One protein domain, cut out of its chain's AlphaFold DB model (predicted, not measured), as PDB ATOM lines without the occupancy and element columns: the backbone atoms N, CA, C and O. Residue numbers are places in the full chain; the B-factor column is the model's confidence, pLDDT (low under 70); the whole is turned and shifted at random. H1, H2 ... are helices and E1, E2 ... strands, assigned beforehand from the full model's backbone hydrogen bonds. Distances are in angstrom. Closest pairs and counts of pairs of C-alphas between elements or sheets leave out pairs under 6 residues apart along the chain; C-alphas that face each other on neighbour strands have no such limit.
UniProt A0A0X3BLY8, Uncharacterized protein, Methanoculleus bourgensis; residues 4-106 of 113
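Overview. This is residues 4 to 106 of the 113 residues of an uncharacterized protein of Methanoculleus bourgensis (UniProt A0A0X3BLY8). A long helical hairpin of H1 and H2 covers one face of a four-stranded sheet, with both helices running along the strands; the sheet's other face is bare. The closed end of the hairpin, round Gln 38, reaches beyond the sheet. You have 103 residues printed, in the order H1 H2 E1 E2 E3 E4, class mixed; the antiparallel sheet runs E1 E2 E3 E4. The whole is elongated, 50 by 25 by 17 A, and only just compact, close to loose, with a radius of gyration of the C-alphas of 15.2 A.

Arrangement. Start with H1, residues 4 to 36, and H2, residues 42 to 63: this hairpin touches, closest at the C-alphas of Glu 35 and Ala 42, 5.4 A, at a shallow tilt of 6 degrees, opposite ways. In both helices every O i to N i+4 pair is within hydrogen-bond range. Next come E1, residues 67 to 70, E2, 75 to 80, E3, 85 to 92, and E4, 98 to 105, a meander, each strand the antiparallel neighbour of the one before. Look for N 69 and O 77 at 2.7 A, N 78 and O 87 at 2.9 A, and N 88 and O 102 at 2.9 A. H1 and H2 are on the same face, forming two layers with the sheet, at heights of 9.1 A and 7.7 A. The closest C-alphas of H1 and E4 are Phe 21 and Tyr 99, 7.2 A; those of H2 and E2 are Leu 61 and Trp 78, 7.6 A.

Along the chain. Find C-alpha 4 at (28.929, 33.531, -43.147); H1 runs 47.8 A from there. H2 spans 31.7 A from C-alpha 42 at (5.893, 7.451, -14.337). E1 measures 10.2 A, E2 17.1 A, E3 23.4 A and E4 23.6 A, ending at C-alpha 105, (30.979, 33.791, -30.617).

Size, cuts and confidence. The C-alphas farthest apart are those of Glu 4 and Gln 38, 51.0 A. The printed part has no cut, and its five links between elements are tight. Residues 93 to 97 have pLDDT under 70.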
ATOM      1  N   GLU A   4      30.084  34.214 -42.551       73.69
ATOM      2  CA  GLU A   4      28.929  33.531 -43.147       73.69
ATOM      3  C   GLU A   4      28.900  32.023 -42.848       73.69
ATOM      4  O   GLU A   4      27.826  31.460 -42.663       73.69
ATOM      5  N   GLU A   5      30.057  31.359 -42.755       74.06
ATOM      6  CA  GLU A   5      30.131  29.924 -42.438       74.06
ATOM      7  C   GLU A   5      29.782  29.672 -40.968       74.06
ATOM      8  O   GLU A   5      29.004  28.772 -40.658       74.06
ATOM      9  N   THR A   6      30.303  30.508 -40.065       78.75
ATOM     10  CA  THR A   6      29.978  30.434 -38.636       78.75
ATOM     11  C   THR A   6      28.500  30.738 -38.382       78.75
ATOM     12  O   THR A   6      27.893  30.081 -37.543       78.75
ATOM     13  N   ASP A   7      27.892  31.677 -39.119       83.19
ATOM     14  CA  ASP A   7      26.457  31.976 -38.992       83.19
ATOM     15  C   ASP A   7      25.589  30.766 -39.372       83.19
ATOM     16  O   ASP A   7      24.684  30.399 -38.624       83.19
ATOM     17  N   ILE A   8      25.923  30.066 -40.465       87.88
ATOM     18  CA  ILE A   8      25.227  28.832 -40.868       87.88
ATOM     19  C   ILE A   8      25.338  27.764 -39.775       87.88
ATOM     20  O   ILE A   8      24.329  27.172 -39.397       87.88
ATOM     21  N   VAL A   9      26.537  27.553 -39.224       87.44
ATOM     22  CA  VAL A   9      26.762  26.579 -38.144       87.44
ATOM     23  C   VAL A   9      25.957  26.942 -36.896       87.44
ATOM     24  O   VAL A   9      25.322  26.071 -36.303       87.44
ATOM     25  N   VAL A  10      25.915  28.223 -36.518       89.25
ATOM     26  CA  VAL A  10      25.085  28.696 -35.402       89.25
ATOM     27  C   VAL A  10      23.613  28.378 -35.658       89.25
ATOM     28  O   VAL A  10      22.965  27.818 -34.777       89.25
ATOM     29  N   GLN A  11      23.090  28.663 -36.852       90.94
ATOM     30  CA  GLN A  11      21.693  28.371 -37.196       90.94
ATOM     31  C   GLN A  11      21.384  26.869 -37.168       90.94
ATOM     32  O   GLN A  11      20.326  26.469 -36.682       90.94
ATOM     33  N   GLU A  12      22.300  26.020 -37.643       92.56
ATOM     34  CA  GLU A  12      22.137  24.563 -37.578       92.56
ATOM     35  C   GLU A  12      22.127  24.049 -36.134       92.56
ATOM     36  O   GLU A  12      21.291  23.212 -35.786       92.56
ATOM     37  N   ILE A  13      23.008  24.575 -35.275       91.31
ATOM     38  CA  ILE A  13      23.033  24.238 -33.845       91.31
ATOM     39  C   ILE A  13      21.729  24.683 -33.177       91.31
ATOM     40  O   ILE A  13      21.123  23.893 -32.456       91.31
ATOM     41  N   MET A  14      21.272  25.914 -33.434       91.94
ATOM     42  CA  MET A  14      20.012  26.433 -32.893       91.94
ATOM     43  C   MET A  14      18.831  25.552 -33.299       91.94
ATOM     44  O   MET A  14      18.067  25.126 -32.438       91.94
ATOM     45  N   ALA A  15      18.721  25.206 -34.584       93.88
ATOM     46  CA  ALA A  15      17.643  24.361 -35.086       93.88
ATOM     47  C   ALA A  15      17.656  22.957 -34.457       93.88
ATOM     48  O   ALA A  15      16.603  22.440 -34.084       93.88
ATOM     49  N   ALA A  16      18.836  22.346 -34.312       92.62
ATOM     50  CA  ALA A  16      18.971  21.025 -33.702       92.62
ATOM     51  C   ALA A  16      18.636  21.039 -32.200       92.62
ATOM     52  O   ALA A  16      17.960  20.135 -31.710       92.62
ATOM     53  N   LEU A  17      19.081  22.068 -31.473       91.12
ATOM     54  CA  LEU A  17      18.762  22.241 -30.056       91.12
ATOM     55  C   LEU A  17      17.271  22.529 -29.845       91.12
ATOM     56  O   LEU A  17      16.655  21.925 -28.971       91.12
ATOM     57  N   ASP A  18      16.669  23.396 -30.661       92.25
ATOM     58  CA  ASP A  18      15.240  23.709 -30.582       92.25
ATOM     59  C   ASP A  18      14.367  22.473 -30.844       92.25
ATOM     60  O   ASP A  18      13.385  22.262 -30.128       92.25
ATOM     61  N   ASP A  19      14.733  21.631 -31.817       92.31
ATOM     62  CA  ASP A  19      14.046  20.359 -32.080       92.31
ATOM     63  C   ASP A  19      14.156  19.403 -30.882       92.31
ATOM     64  O   ASP A  19      13.145  18.877 -30.408       92.31
ATOM     65  N   ALA A  20      15.357  19.260 -30.311       90.69
ATOM     66  CA  ALA A  20      15.582  18.433 -29.129       90.69
ATOM     67  C   ALA A  20      14.759  18.917 -27.920       90.69
ATOM     68  O   ALA A  20      14.104  18.117 -27.246       90.69
ATOM     69  N   PHE A  21      14.715  20.229 -27.666       89.69
ATOM     70  CA  PHE A  21      13.912  20.801 -26.582       89.69
ATOM     71  C   PHE A  21      12.411  20.709 -26.844       89.69
ATOM     72  O   PHE A  21      11.626  20.571 -25.905       89.69
ATOM     73  N   LEU A  22      11.973  20.782 -28.100       89.56
ATOM     74  CA  LEU A  22      10.575  20.562 -28.449       89.56
ATOM     75  C   LEU A  22      10.169  19.103 -28.204       89.56
ATOM     76  O   LEU A  22       9.104  18.854 -27.629       89.56
ATOM     77  N   ALA A  23      11.016  18.155 -28.607       89.50
ATOM     78  CA  ALA A  23      10.815  16.734 -28.362       89.50
ATOM     79  C   ALA A  23      10.758  16.435 -26.857       89.50
ATOM     80  O   ALA A  23       9.841  15.749 -26.402       89.50
ATOM     81  N   GLU A  24      11.659  17.031 -26.075       88.25
ATOM     82  CA  GLU A  24      11.676  16.922 -24.615       88.25
ATOM     83  C   GLU A  24      10.391  17.464 -23.974       88.25
ATOM     84  O   GLU A  24       9.746  16.758 -23.191       88.25
ATOM     85  N   LYS A  25       9.933  18.655 -24.377       87.75
ATOM     86  CA  LYS A  25       8.672  19.235 -23.888       87.75
ATOM     87  C   LYS A  25       7.485  18.326 -24.194       87.75
ATOM     88  O   LYS A  25       6.613  18.134 -23.344       87.75
ATOM     89  N   CYS A  26       7.446  17.743 -25.392       86.94
ATOM     90  CA  CYS A  26       6.395  16.803 -25.775       86.94
ATOM     91  C   CYS A  26       6.448  15.519 -24.936       86.94
ATOM     92  O   CYS A  26       5.412  15.063 -24.446       86.94
ATOM     93  N   ALA A  27       7.640  14.961 -24.729       86.56
ATOM     94  CA  ALA A  27       7.858  13.770 -23.915       86.56
ATOM     95  C   ALA A  27       7.423  14.005 -22.454       86.56
ATOM     96  O   ALA A  27       6.703  13.186 -21.874       86.56
ATOM     97  N   ARG A  28       7.735  15.177 -21.888       84.12
ATOM     98  CA  ARG A  28       7.293  15.579 -20.545       84.12
ATOM     99  C   ARG A  28       5.782  15.672 -20.408       84.12
ATOM    100  O   ARG A  28       5.241  15.254 -19.384       84.12
ATOM    101  N   LEU A  29       5.085  16.220 -21.406       86.75
ATOM    102  CA  LEU A  29       3.619  16.289 -21.383       86.75
ATOM    103  C   LEU A  29       3.003  14.885 -21.320       86.75
ATOM    104  O   LEU A  29       2.034  14.671 -20.592       86.75
ATOM    105  N   GLN A  30       3.596  13.917 -22.022       86.06
ATOM    106  CA  GLN A  30       3.179  12.515 -21.953       86.06
ATOM    107  C   GLN A  30       3.452  11.911 -20.569       86.06
ATOM    108  O   GLN A  30       2.573  11.268 -20.001       86.06
ATOM    109  N   THR A  31       4.621  12.170 -19.977       84.69
ATOM    110  CA  THR A  31       4.953  11.691 -18.623       84.69
ATOM    111  C   THR A  31       4.059  12.310 -17.554       84.69
ATOM    112  O   THR A  31       3.570  11.598 -16.683       84.69
ATOM    113  N   SER A  32       3.753  13.603 -17.661       83.69
ATOM    114  CA  SER A  32       2.850  14.304 -16.737       83.69
ATOM    115  C   SER A  32       1.439  13.706 -16.767       83.69
ATOM    116  O   SER A  32       0.779  13.589 -15.734       83.69
ATOM    117  N   LEU A  33       0.974  13.274 -17.947       86.75
ATOM    118  CA  LEU A  33      -0.288  12.546 -18.089       86.75
ATOM    119  C   LEU A  33      -0.246  11.206 -17.334       86.75
ATOM    120  O   LEU A  33      -1.205  10.859 -16.643       86.75
ATOM    121  N   LEU A  34       0.867  10.470 -17.436       86.12
ATOM    122  CA  LEU A  34       1.078   9.204 -16.724       86.12
ATOM    123  C   LEU A  34       1.138   9.408 -15.201       86.12
ATOM    124  O   LEU A  34       0.543   8.625 -14.459       86.12
ATOM    125  N   GLU A  35       1.794  10.471 -14.728       83.69
ATOM    126  CA  GLU A  35       1.823  10.850 -13.307       83.69
ATOM    127  C   GLU A  35       0.418  11.197 -12.794       83.69
ATOM    128  O   GLU A  35       0.013  10.719 -11.733       83.69
ATOM    129  N   GLY A  36      -0.367  11.951 -13.572       83.19
ATOM    130  CA  GLY A  36      -1.761  12.274 -13.247       83.19
ATOM    131  C   GLY A  36      -2.674  11.045 -13.160       83.19
ATOM    132  O   GLY A  36      -3.635  11.039 -12.392       83.19
ATOM    133  N   GLN A  37      -2.345   9.981 -13.896       88.19
ATOM    134  CA  GLN A  37      -3.011   8.677 -13.818       88.19
ATOM    135  C   GLN A  37      -2.435   7.755 -12.729       88.19
ATOM    136  O   GLN A  37      -2.857   6.605 -12.624       88.19
ATOM    137  N   GLN A  38      -1.490   8.244 -11.915       81.69
ATOM    138  CA  GLN A  38      -0.785   7.475 -10.880       81.69
ATOM    139  C   GLN A  38      -0.103   6.216 -11.436       81.69
ATOM    140  O   GLN A  38      -0.046   5.172 -10.782       81.69
ATOM    141  N   TYR A  39       0.415   6.298 -12.664       84.81
ATOM    142  CA  TYR A  39       1.097   5.177 -13.291       84.81
ATOM    143  C   TYR A  39       2.381   4.834 -12.527       84.81
ATOM    144  O   TYR A  39       3.248   5.685 -12.325       84.81
ATOM    145  N   ALA A  40       2.528   3.567 -12.131       84.06
ATOM    146  CA  ALA A  40       3.598   3.125 -11.234       84.06
ATOM    147  C   ALA A  40       5.020   3.398 -11.765       84.06
ATOM    148  O   ALA A  40       5.938   3.587 -10.972       84.06
ATOM    149  N   LEU A  41       5.206   3.442 -13.089       88.19
ATOM    150  CA  LEU A  41       6.509   3.697 -13.722       88.19
ATOM    151  C   LEU A  41       6.680   5.139 -14.215       88.19
ATOM    152  O   LEU A  41       7.638   5.419 -14.930       88.19
ATOM    153  N   ALA A  42       5.786   6.069 -13.867       84.50
ATOM    154  CA  ALA A  42       5.893   7.451 -14.337       84.50
ATOM    155  C   ALA A  42       7.232   8.104 -13.930       84.50
ATOM    156  O   ALA A  42       7.865   8.784 -14.734       84.50
ATOM    157  N   ALA A  43       7.732   7.790 -12.729       83.12
ATOM    158  CA  ALA A  43       9.060   8.210 -12.283       83.12
ATOM    159  C   ALA A  43      10.196   7.621 -13.142       83.12
ATOM    160  O   ALA A  43      11.148   8.327 -13.462       83.12
ATOM    161  N   THR A  44      10.088   6.351 -13.551       87.56
ATOM    162  CA  THR A  44      11.063   5.707 -14.447       87.56
ATOM    163  C   THR A  44      11.073   6.376 -15.817       87.56
ATOM    164  O   THR A  44      12.146   6.667 -16.335       87.56
ATOM    165  N   PHE A  45       9.901   6.673 -16.387       86.19
ATOM    166  CA  PHE A  45       9.814   7.385 -17.665       86.19
ATOM    167  C   PHE A  45      10.440   8.774 -17.597       86.19
ATOM    168  O   PHE A  45      11.160   9.147 -18.518       86.19
ATOM    169  N   ARG A  46      10.234   9.505 -16.494       84.25
ATOM    170  CA  ARG A  46      10.874  10.808 -16.285       84.25
ATOM    171  C   ARG A  46      12.400  10.701 -16.286       84.25
ATOM    172  O   ARG A  46      13.047  11.434 -17.017       84.25
ATOM    173  N   MET A  47      12.964   9.747 -15.539       86.12
ATOM    174  CA  MET A  47      14.421   9.541 -15.500       86.12
ATOM    175  C   MET A  47      14.996   9.173 -16.872       86.12
ATOM    176  O   MET A  47      16.044   9.686 -17.248       86.12
ATOM    177  N   VAL A  48      14.313   8.307 -17.631       87.31
ATOM    178  CA  VAL A  48      14.739   7.951 -18.995       87.31
ATOM    179  C   VAL A  48      14.700   9.174 -19.912       87.31
ATOM    180  O   VAL A  48      15.642   9.388 -20.663       87.31
ATOM    181  N   GLN A  49      13.658  10.001 -19.819       85.69
ATOM    182  CA  GLN A  49      13.549  11.228 -20.612       85.69
ATOM    183  C   GLN A  49      14.650  12.239 -20.300       85.69
ATOM    184  O   GLN A  49      15.211  12.797 -21.238       85.69
ATOM    185  N   ASP A  50      14.978  12.453 -19.020       84.88
ATOM    186  CA  ASP A  50      16.083  13.338 -18.633       84.88
ATOM    187  C   ASP A  50      17.417  12.824 -19.234       84.88
ATOM    188  O   ASP A  50      18.158  13.603 -19.831       84.88
ATOM    189  N   MET A  51      17.670  11.507 -19.215       87.12
ATOM    190  CA  MET A  51      18.864  10.919 -19.851       87.12
ATOM    191  C   MET A  51      18.870  11.048 -21.384       87.12
ATOM    192  O   MET A  51      19.927  11.255 -21.981       87.12
ATOM    193  N   GLU A  52      17.716  10.899 -22.040       89.62
ATOM    194  CA  GLU A  52      17.618  10.996 -23.501       89.62
ATOM    195  C   GLU A  52      17.926  12.412 -23.989       89.62
ATOM    196  O   GLU A  52      18.667  12.569 -24.959       89.62
ATOM    197  N   ILE A  53      17.419  13.446 -23.304       88.62
ATOM    198  CA  ILE A  53      17.714  14.833 -23.684       88.62
ATOM    199  C   ILE A  53      19.181  15.190 -23.417       88.62
ATOM    200  O   ILE A  53      19.810  15.798 -24.280       88.62
ATOM    201  N   GLU A  54      19.761  14.745 -22.296       88.50
ATOM    202  CA  GLU A  54      21.199  14.903 -22.022       88.50
ATOM    203  C   GLU A  54      22.045  14.270 -23.139       88.50
ATOM    204  O   GLU A  54      22.958  14.898 -23.684       88.50
ATOM    205  N   SER A  55      21.702  13.044 -23.547       89.88
ATOM    206  CA  SER A  55      22.401  12.347 -24.628       89.88
ATOM    207  C   SER A  55      22.204  13.016 -25.990       89.88
ATOM    208  O   SER A  55      23.136  13.026 -26.799       89.88
ATOM    209  N   ALA A  56      21.013  13.548 -26.274       91.69
ATOM    210  CA  ALA A  56      20.720  14.225 -27.531       91.69
ATOM    211  C   ALA A  56      21.532  15.519 -27.663       91.69
ATOM    212  O   ALA A  56      22.189  15.718 -28.685       91.69
ATOM    213  N   ILE A  57      21.562  16.350 -26.615       91.19
ATOM    214  CA  ILE A  57      22.371  17.576 -26.565       91.19
ATOM    215  C   ILE A  57      23.849  17.247 -26.786       91.19
ATOM    216  O   ILE A  57      24.485  17.832 -27.665       91.19
ATOM    217  N   ALA A  58      24.386  16.279 -26.037       91.75
ATOM    218  CA  ALA A  58      25.784  15.879 -26.160       91.75
ATOM    219  C   ALA A  58      26.112  15.376 -27.574       91.75
ATOM    220  O   ALA A  58      27.147  15.733 -28.132       91.75
ATOM    221  N   GLY A  59      25.218  14.593 -28.185       93.25
ATOM    222  CA  GLY A  59      25.377  14.111 -29.557       93.25
ATOM    223  C   GLY A  59      25.352  15.231 -30.601       93.25
ATOM    224  O   GLY A  59      26.166  15.222 -31.526       93.25
ATOM    225  N   ILE A  60      24.453  16.210 -30.443       93.31
ATOM    226  CA  ILE A  60      24.371  17.392 -31.312       93.31
ATOM    227  C   ILE A  60      25.670  18.189 -31.215       93.31
ATOM    228  O   ILE A  60      26.313  18.429 -32.230       93.31
ATOM    229  N   LEU A  61      26.094  18.559 -30.007       92.62
ATOM    230  CA  LEU A  61      27.255  19.427 -29.804       92.62
ATOM    231  C   LEU A  61      28.576  18.730 -30.165       92.62
ATOM    232  O   LEU A  61      29.433  19.338 -30.808       92.62
ATOM    233  N   ALA A  62      28.717  17.433 -29.876       91.31
ATOM    234  CA  ALA A  62      29.888  16.656 -30.281       91.31
ATOM    235  C   ALA A  62      30.054  16.585 -31.809       91.31
ATOM    236  O   ALA A  62      31.181  16.589 -32.305       91.31
ATOM    237  N   ARG A  63      28.951  16.571 -32.576       90.94
ATOM    238  CA  ARG A  63      28.995  16.612 -34.049       90.94
ATOM    239  C   ARG A  63      29.633  17.901 -34.582       90.94
ATOM    240  O   ARG A  63      30.227  17.859 -35.654       90.94
ATOM    241  N   PHE A  64      29.530  19.004 -33.843       88.38
ATOM    242  CA  PHE A  64      30.135  20.299 -34.181       88.38
ATOM    243  C   PHE A  64      31.465  20.547 -33.439       88.38
ATOM    244  O   PHE A  64      31.906  21.687 -33.297       88.38
ATOM    245  N   GLY A  65      32.097  19.490 -32.917       88.88
ATOM    246  CA  GLY A  65      33.418  19.582 -32.292       88.88
ATOM    247  C   GLY A  65      33.438  20.308 -30.945       88.88
ATOM    248  O   GLY A  65      34.506  20.717 -30.496       88.88
ATOM    249  N   PHE A  66      32.288  20.482 -30.286       92.62
ATOM    250  CA  PHE A  66      32.258  21.087 -28.959       92.62
ATOM    251  C   PHE A  66      32.781  20.118 -27.898       92.62
ATOM    252  O   PHE A  66      32.351  18.966 -27.811       92.62
ATOM    253  N   ALA A  67      33.657  20.622 -27.037       91.81
ATOM    254  CA  ALA A  67      34.088  19.954 -25.820       91.81
ATOM    255  C   ALA A  67      33.214  20.382 -24.631       91.81
ATOM    256  O   ALA A  67      32.874  21.559 -24.499       91.81
ATOM    257  N   TYR A  68      32.869  19.422 -23.770       90.94
ATOM    258  CA  TYR A  68      32.074  19.641 -22.560       90.94
ATOM    259  C   TYR A  68      32.928  20.153 -21.397       90.94
ATOM    260  O   TYR A  68      33.981  19.590 -21.092       90.94
ATOM    261  N   TYR A  69      32.410  21.158 -20.697       87.81
ATOM    262  CA  TYR A  69      32.962  21.731 -19.480       87.81
ATOM    263  C   TYR A  69      31.853  21.860 -18.435       87.81
ATOM    264  O   TYR A  69      30.860  22.566 -18.621       87.81
ATOM    265  N   MET A  70      32.037  21.184 -17.303       82.75
ATOM    266  CA  MET A  70      31.137  21.309 -16.161       82.75
ATOM    267  C   MET A  70      31.368  22.667 -15.484       82.75
ATOM    268  O   MET A  70      32.498  22.963 -15.092       82.75
ATOM    269  N   VAL A  71      30.319  23.489 -15.368       83.25
ATOM    270  CA  VAL A  71      30.392  24.820 -14.732       83.25
ATOM    271  C   VAL A  71      29.715  24.813 -13.373       83.25
ATOM    272  O   VAL A  71      30.328  25.243 -12.400       83.25
ATOM    273  N   ASP A  72      28.479  24.318 -13.308       83.00
ATOM    274  CA  ASP A  72      27.689  24.233 -12.080       83.00
ATOM    275  C   ASP A  72      26.770  22.995 -12.111       83.00
ATOM    276  O   ASP A  72      26.747  22.259 -13.099       83.00
ATOM    277  N   ASP A  73      26.025  22.742 -11.036       80.00
ATOM    278  CA  ASP A  73      25.096  21.607 -10.934       80.00
ATOM    279  C   ASP A  73      23.860  21.800 -11.830       80.00
ATOM    280  O   ASP A  73      23.252  20.828 -12.268       80.00
ATOM    281  N   ASP A  74      23.519  23.057 -12.140       83.69
ATOM    282  CA  ASP A  74      22.399  23.453 -13.004       83.69
ATOM    283  C   ASP A  74      22.818  24.169 -14.306       83.69
ATOM    284  O   ASP A  74      21.974  24.674 -15.058       83.69
ATOM    285  N   ALA A  75      24.122  24.176 -14.609       84.94
ATOM    286  CA  ALA A  75      24.671  24.826 -15.792       84.94
ATOM    287  C   ALA A  75      25.830  24.054 -16.444       84.94
ATOM    288  O   ALA A  75      26.787  23.622 -15.800       84.94
ATOM    289  N   GLU A  76      25.788  23.978 -17.770       89.81
ATOM    290  CA  GLU A  76      26.780  23.328 -18.617       89.81
ATOM    291  C   GLU A  76      27.379  24.325 -19.612       89.81
ATOM    292  O   GLU A  76      26.691  25.207 -20.138       89.81
ATOM    293  N   LEU A  77      28.665  24.156 -19.908       91.38
ATOM    294  CA  LEU A  77      29.372  24.937 -20.913       91.38
ATOM    295  C   LEU A  77      29.986  24.019 -21.953       91.38
ATOM    296  O   LEU A  77      30.638  23.030 -21.637       91.38
ATOM    297  N   TRP A  78      29.820  24.397 -23.207       93.94
ATOM    298  CA  TRP A  78      30.382  23.697 -24.342       93.94
ATOM    299  C   TRP A  78      31.182  24.687 -25.176       93.94
ATOM    300  O   TRP A  78      30.686  25.768 -25.492       93.94
ATOM    301  N   ILE A  79      32.415  24.336 -25.539       91.31
ATOM    302  CA  ILE A  79      33.318  25.221 -26.291       91.31
ATOM    303  C   ILE A  79      33.799  24.501 -27.548       91.31
ATOM    304  O   ILE A  79      34.267  23.368 -27.457       91.31
ATOM    305  N   SER A  80      33.699  25.160 -28.701       90.25
ATOM    306  CA  SER A  80      34.303  24.726 -29.961       90.25
ATOM    307  C   SER A  80      35.335  25.756 -30.414       90.25
ATOM    308  O   SER A  80      34.980  26.848 -30.860       90.25
ATOM    309  N   ASP A  81      36.618  25.400 -30.303       85.88
ATOM    310  CA  ASP A  81      37.733  26.196 -30.834       85.88
ATOM    311  C   ASP A  81      37.719  26.254 -32.370       85.88
ATOM    312  O   ASP A  81      38.168  27.235 -32.954       85.88
ATOM    313  N   GLU A  82      37.165  25.229 -33.031       85.44
ATOM    314  CA  GLU A  82      37.064  25.166 -34.496       85.44
ATOM    315  C   GLU A  82      36.200  26.303 -35.055       85.44
ATOM    316  O   GLU A  82      36.554  26.929 -36.059       85.44
ATOM    317  N   TYR A  83      35.087  26.595 -34.378       84.25
ATOM    318  CA  TYR A  83      34.137  27.625 -34.792       84.25
ATOM    319  C   TYR A  83      34.251  28.927 -33.990       84.25
ATOM    320  O   TYR A  83      33.582  29.900 -34.339       84.25
ATOM    321  N   GLY A  84      35.071  28.962 -32.932       87.06
ATOM    322  CA  GLY A  84      35.120  30.084 -31.990       87.06
ATOM    323  C   GLY A  84      33.771  30.297 -31.300       87.06
ATOM    324  O   GLY A  84      33.295  31.425 -31.189       87.06
ATOM    325  N   LEU A  85      33.100  29.211 -30.905       90.12
ATOM    326  CA  LEU A  85      31.745  29.245 -30.348       90.12
ATOM    327  C   LEU A  85      31.690  28.660 -28.940       90.12
ATOM    328  O   LEU A  85      32.264  27.614 -28.649       90.12
ATOM    329  N   MET A  86      30.924  29.321 -28.081       91.62
ATOM    330  CA  MET A  86      30.522  28.840 -26.767       91.62
ATOM    331  C   MET A  86      29.017  28.623 -26.736       91.62
ATOM    332  O   MET A  86      28.258  29.514 -27.119       91.62
ATOM    333  N   VAL A  87      28.583  27.482 -26.214       91.94
ATOM    334  CA  VAL A  87      27.182  27.204 -25.897       91.94
ATOM    335  C   VAL A  87      27.059  27.046 -24.388       91.94
ATOM    336  O   VAL A  87      27.621  26.129 -23.795       91.94
ATOM    337  N   PHE A  88      26.316  27.957 -23.770       91.69
ATOM    338  CA  PHE A  88      25.904  27.861 -22.377       91.69
ATOM    339  C   PHE A  88      24.530  27.218 -22.322       91.69
ATOM    340  O   PHE A  88      23.611  27.706 -22.979       91.69
ATOM    341  N   LEU A  89      24.383  26.169 -21.523       90.38
ATOM    342  CA  LEU A  89      23.106  25.536 -21.224       90.38
ATOM    343  C   LEU A  89      22.833  25.698 -19.736       90.38
ATOM    344  O   LEU A  89      23.680  25.392 -18.910       90.38
ATOM    345  N   SER A  90      21.649  26.174 -19.387       87.75
ATOM    346  CA  SER A  90      21.189  26.245 -18.000       87.75
ATOM    347  C   SER A  90      19.882  25.492 -17.883       87.75
ATOM    348  O   SER A  90      19.020  25.661 -18.753       87.75
ATOM    349  N   PHE A  91      19.693  24.730 -16.815       82.25
ATOM    350  CA  PHE A  91      18.442  24.032 -16.572       82.25
ATOM    351  C   PHE A  91      17.914  24.261 -15.165       82.25
ATOM    352  O   PHE A  91      18.644  24.228 -14.190       82.25
ATOM    353  N   MET A  92      16.604  24.453 -15.027       76.81
ATOM    354  CA  MET A  92      15.986  24.422 -13.700       76.81
ATOM    355  C   MET A  92      15.592  22.990 -13.358       76.81
ATOM    356  O   MET A  92      14.870  22.385 -14.134       76.81
ATOM    357  N   SER A  93      16.043  22.474 -12.213       61.75
ATOM    358  CA  SER A  93      15.750  21.114 -11.729       61.75
ATOM    359  C   SER A  93      14.418  20.891 -10.977       61.75
ATOM    360  O   SER A  93      13.963  19.740 -10.961       61.75
ATOM    361  N   PRO A  94      13.739  21.872 -10.331       59.38
ATOM    362  CA  PRO A  94      12.481  21.569  -9.650       59.38
ATOM    363  C   PRO A  94      11.380  21.242 -10.673       59.38
ATOM    364  O   PRO A  94      10.895  22.120 -11.380       59.38
ATOM    365  N   GLY A  95      10.984  19.966 -10.736       57.66
ATOM    366  CA  GLY A  95      10.058  19.444 -11.755       57.66
ATOM    367  C   GLY A  95      10.744  18.815 -12.979       57.66
ATOM    368  O   GLY A  95      10.058  18.428 -13.923       57.66
ATOM    369  N   GLY A  96      12.072  18.660 -12.933       62.00
ATOM    370  CA  GLY A  96      12.952  18.155 -13.996       62.00
ATOM    371  C   GLY A  96      13.564  19.276 -14.840       62.00
ATOM    372  O   GLY A  96      13.148  20.418 -14.709       62.00
ATOM    373  N   ARG A  97      14.572  18.949 -15.658       68.88
ATOM    374  CA  ARG A  97      15.477  19.902 -16.323       68.88
ATOM    375  C   ARG A  97      14.829  20.699 -17.460       68.88
ATOM    376  O   ARG A  97      14.662  20.191 -18.559       68.88
ATOM    377  N   TYR A  98      14.529  21.976 -17.225       73.50
ATOM    378  CA  TYR A  98      14.114  22.906 -18.288       73.50
ATOM    379  C   TYR A  98      15.306  23.633 -18.899       73.50
ATOM    380  O   TYR A  98      15.757  24.637 -18.346       73.50
ATOM    381  N   TYR A  99      15.780  23.164 -20.048       81.94
ATOM    382  CA  TYR A  99      16.935  23.754 -20.714       81.94
ATOM    383  C   TYR A  99      16.624  25.119 -21.341       81.94
ATOM    384  O   TYR A  99      15.638  25.310 -22.054       81.94
ATOM    385  N   ASN A 100      17.519  26.064 -21.089       85.69
ATOM    386  CA  ASN A 100      17.696  27.292 -21.849       85.69
ATOM    387  C   ASN A 100      19.130  27.316 -22.355       85.69
ATOM    388  O   ASN A 100      20.032  26.847 -21.663       85.69
ATOM    389  N   TYR A 101      19.338  27.883 -23.540       89.94
ATOM    390  CA  TYR A 101      20.657  27.943 -24.146       89.94
ATOM    391  C   TYR A 101      21.021  29.352 -24.595       89.94
ATOM    392  O   TYR A 101      20.160  30.174 -24.919       89.94
ATOM    393  N   ARG A 102      22.322  29.628 -24.627       89.12
ATOM    394  CA  ARG A 102      22.889  30.849 -25.190       89.12
ATOM    395  C   ARG A 102      24.151  30.512 -25.965       89.12
ATOM    396  O   ARG A 102      25.083  29.947 -25.401       89.12
ATOM    397  N   ILE A 103      24.185  30.909 -27.232       90.00
ATOM    398  CA  ILE A 103      25.356  30.764 -28.098       90.00
ATOM    399  C   ILE A 103      26.096  32.103 -28.145       90.00
ATOM    400  O   ILE A 103      25.474  33.157 -28.297       90.00
ATOM    401  N   VAL A 104      27.413  32.074 -27.967       87.75
ATOM    402  CA  VAL A 104      28.287  33.249 -27.982       87.75
ATOM    403  C   VAL A 104      29.481  32.955 -28.878       87.75
ATOM    404  O   VAL A 104      30.166  31.957 -28.676       87.75
ATOM    405  N   ALA A 105      29.743  33.829 -29.847       86.25
ATOM    406  CA  ALA A 105      30.979  33.791 -30.617       86.25
ATOM    407  C   ALA A 105      32.105  34.487 -29.843       86.25
ATOM    408  O   ALA A 105      31.885  35.538 -29.234       86.25
ATOM    409  N   PHE A 106      33.302  33.915 -29.878       82.06
ATOM    410  CA  PHE A 106      34.511  34.498 -29.319       82.06
ATOM    411  C   PHE A 106      35.647  34.433 -30.337       82.06
ATOM    412  O   PHE A 106      35.747  33.502 -31.132       82.06
TER     413      PHE A 106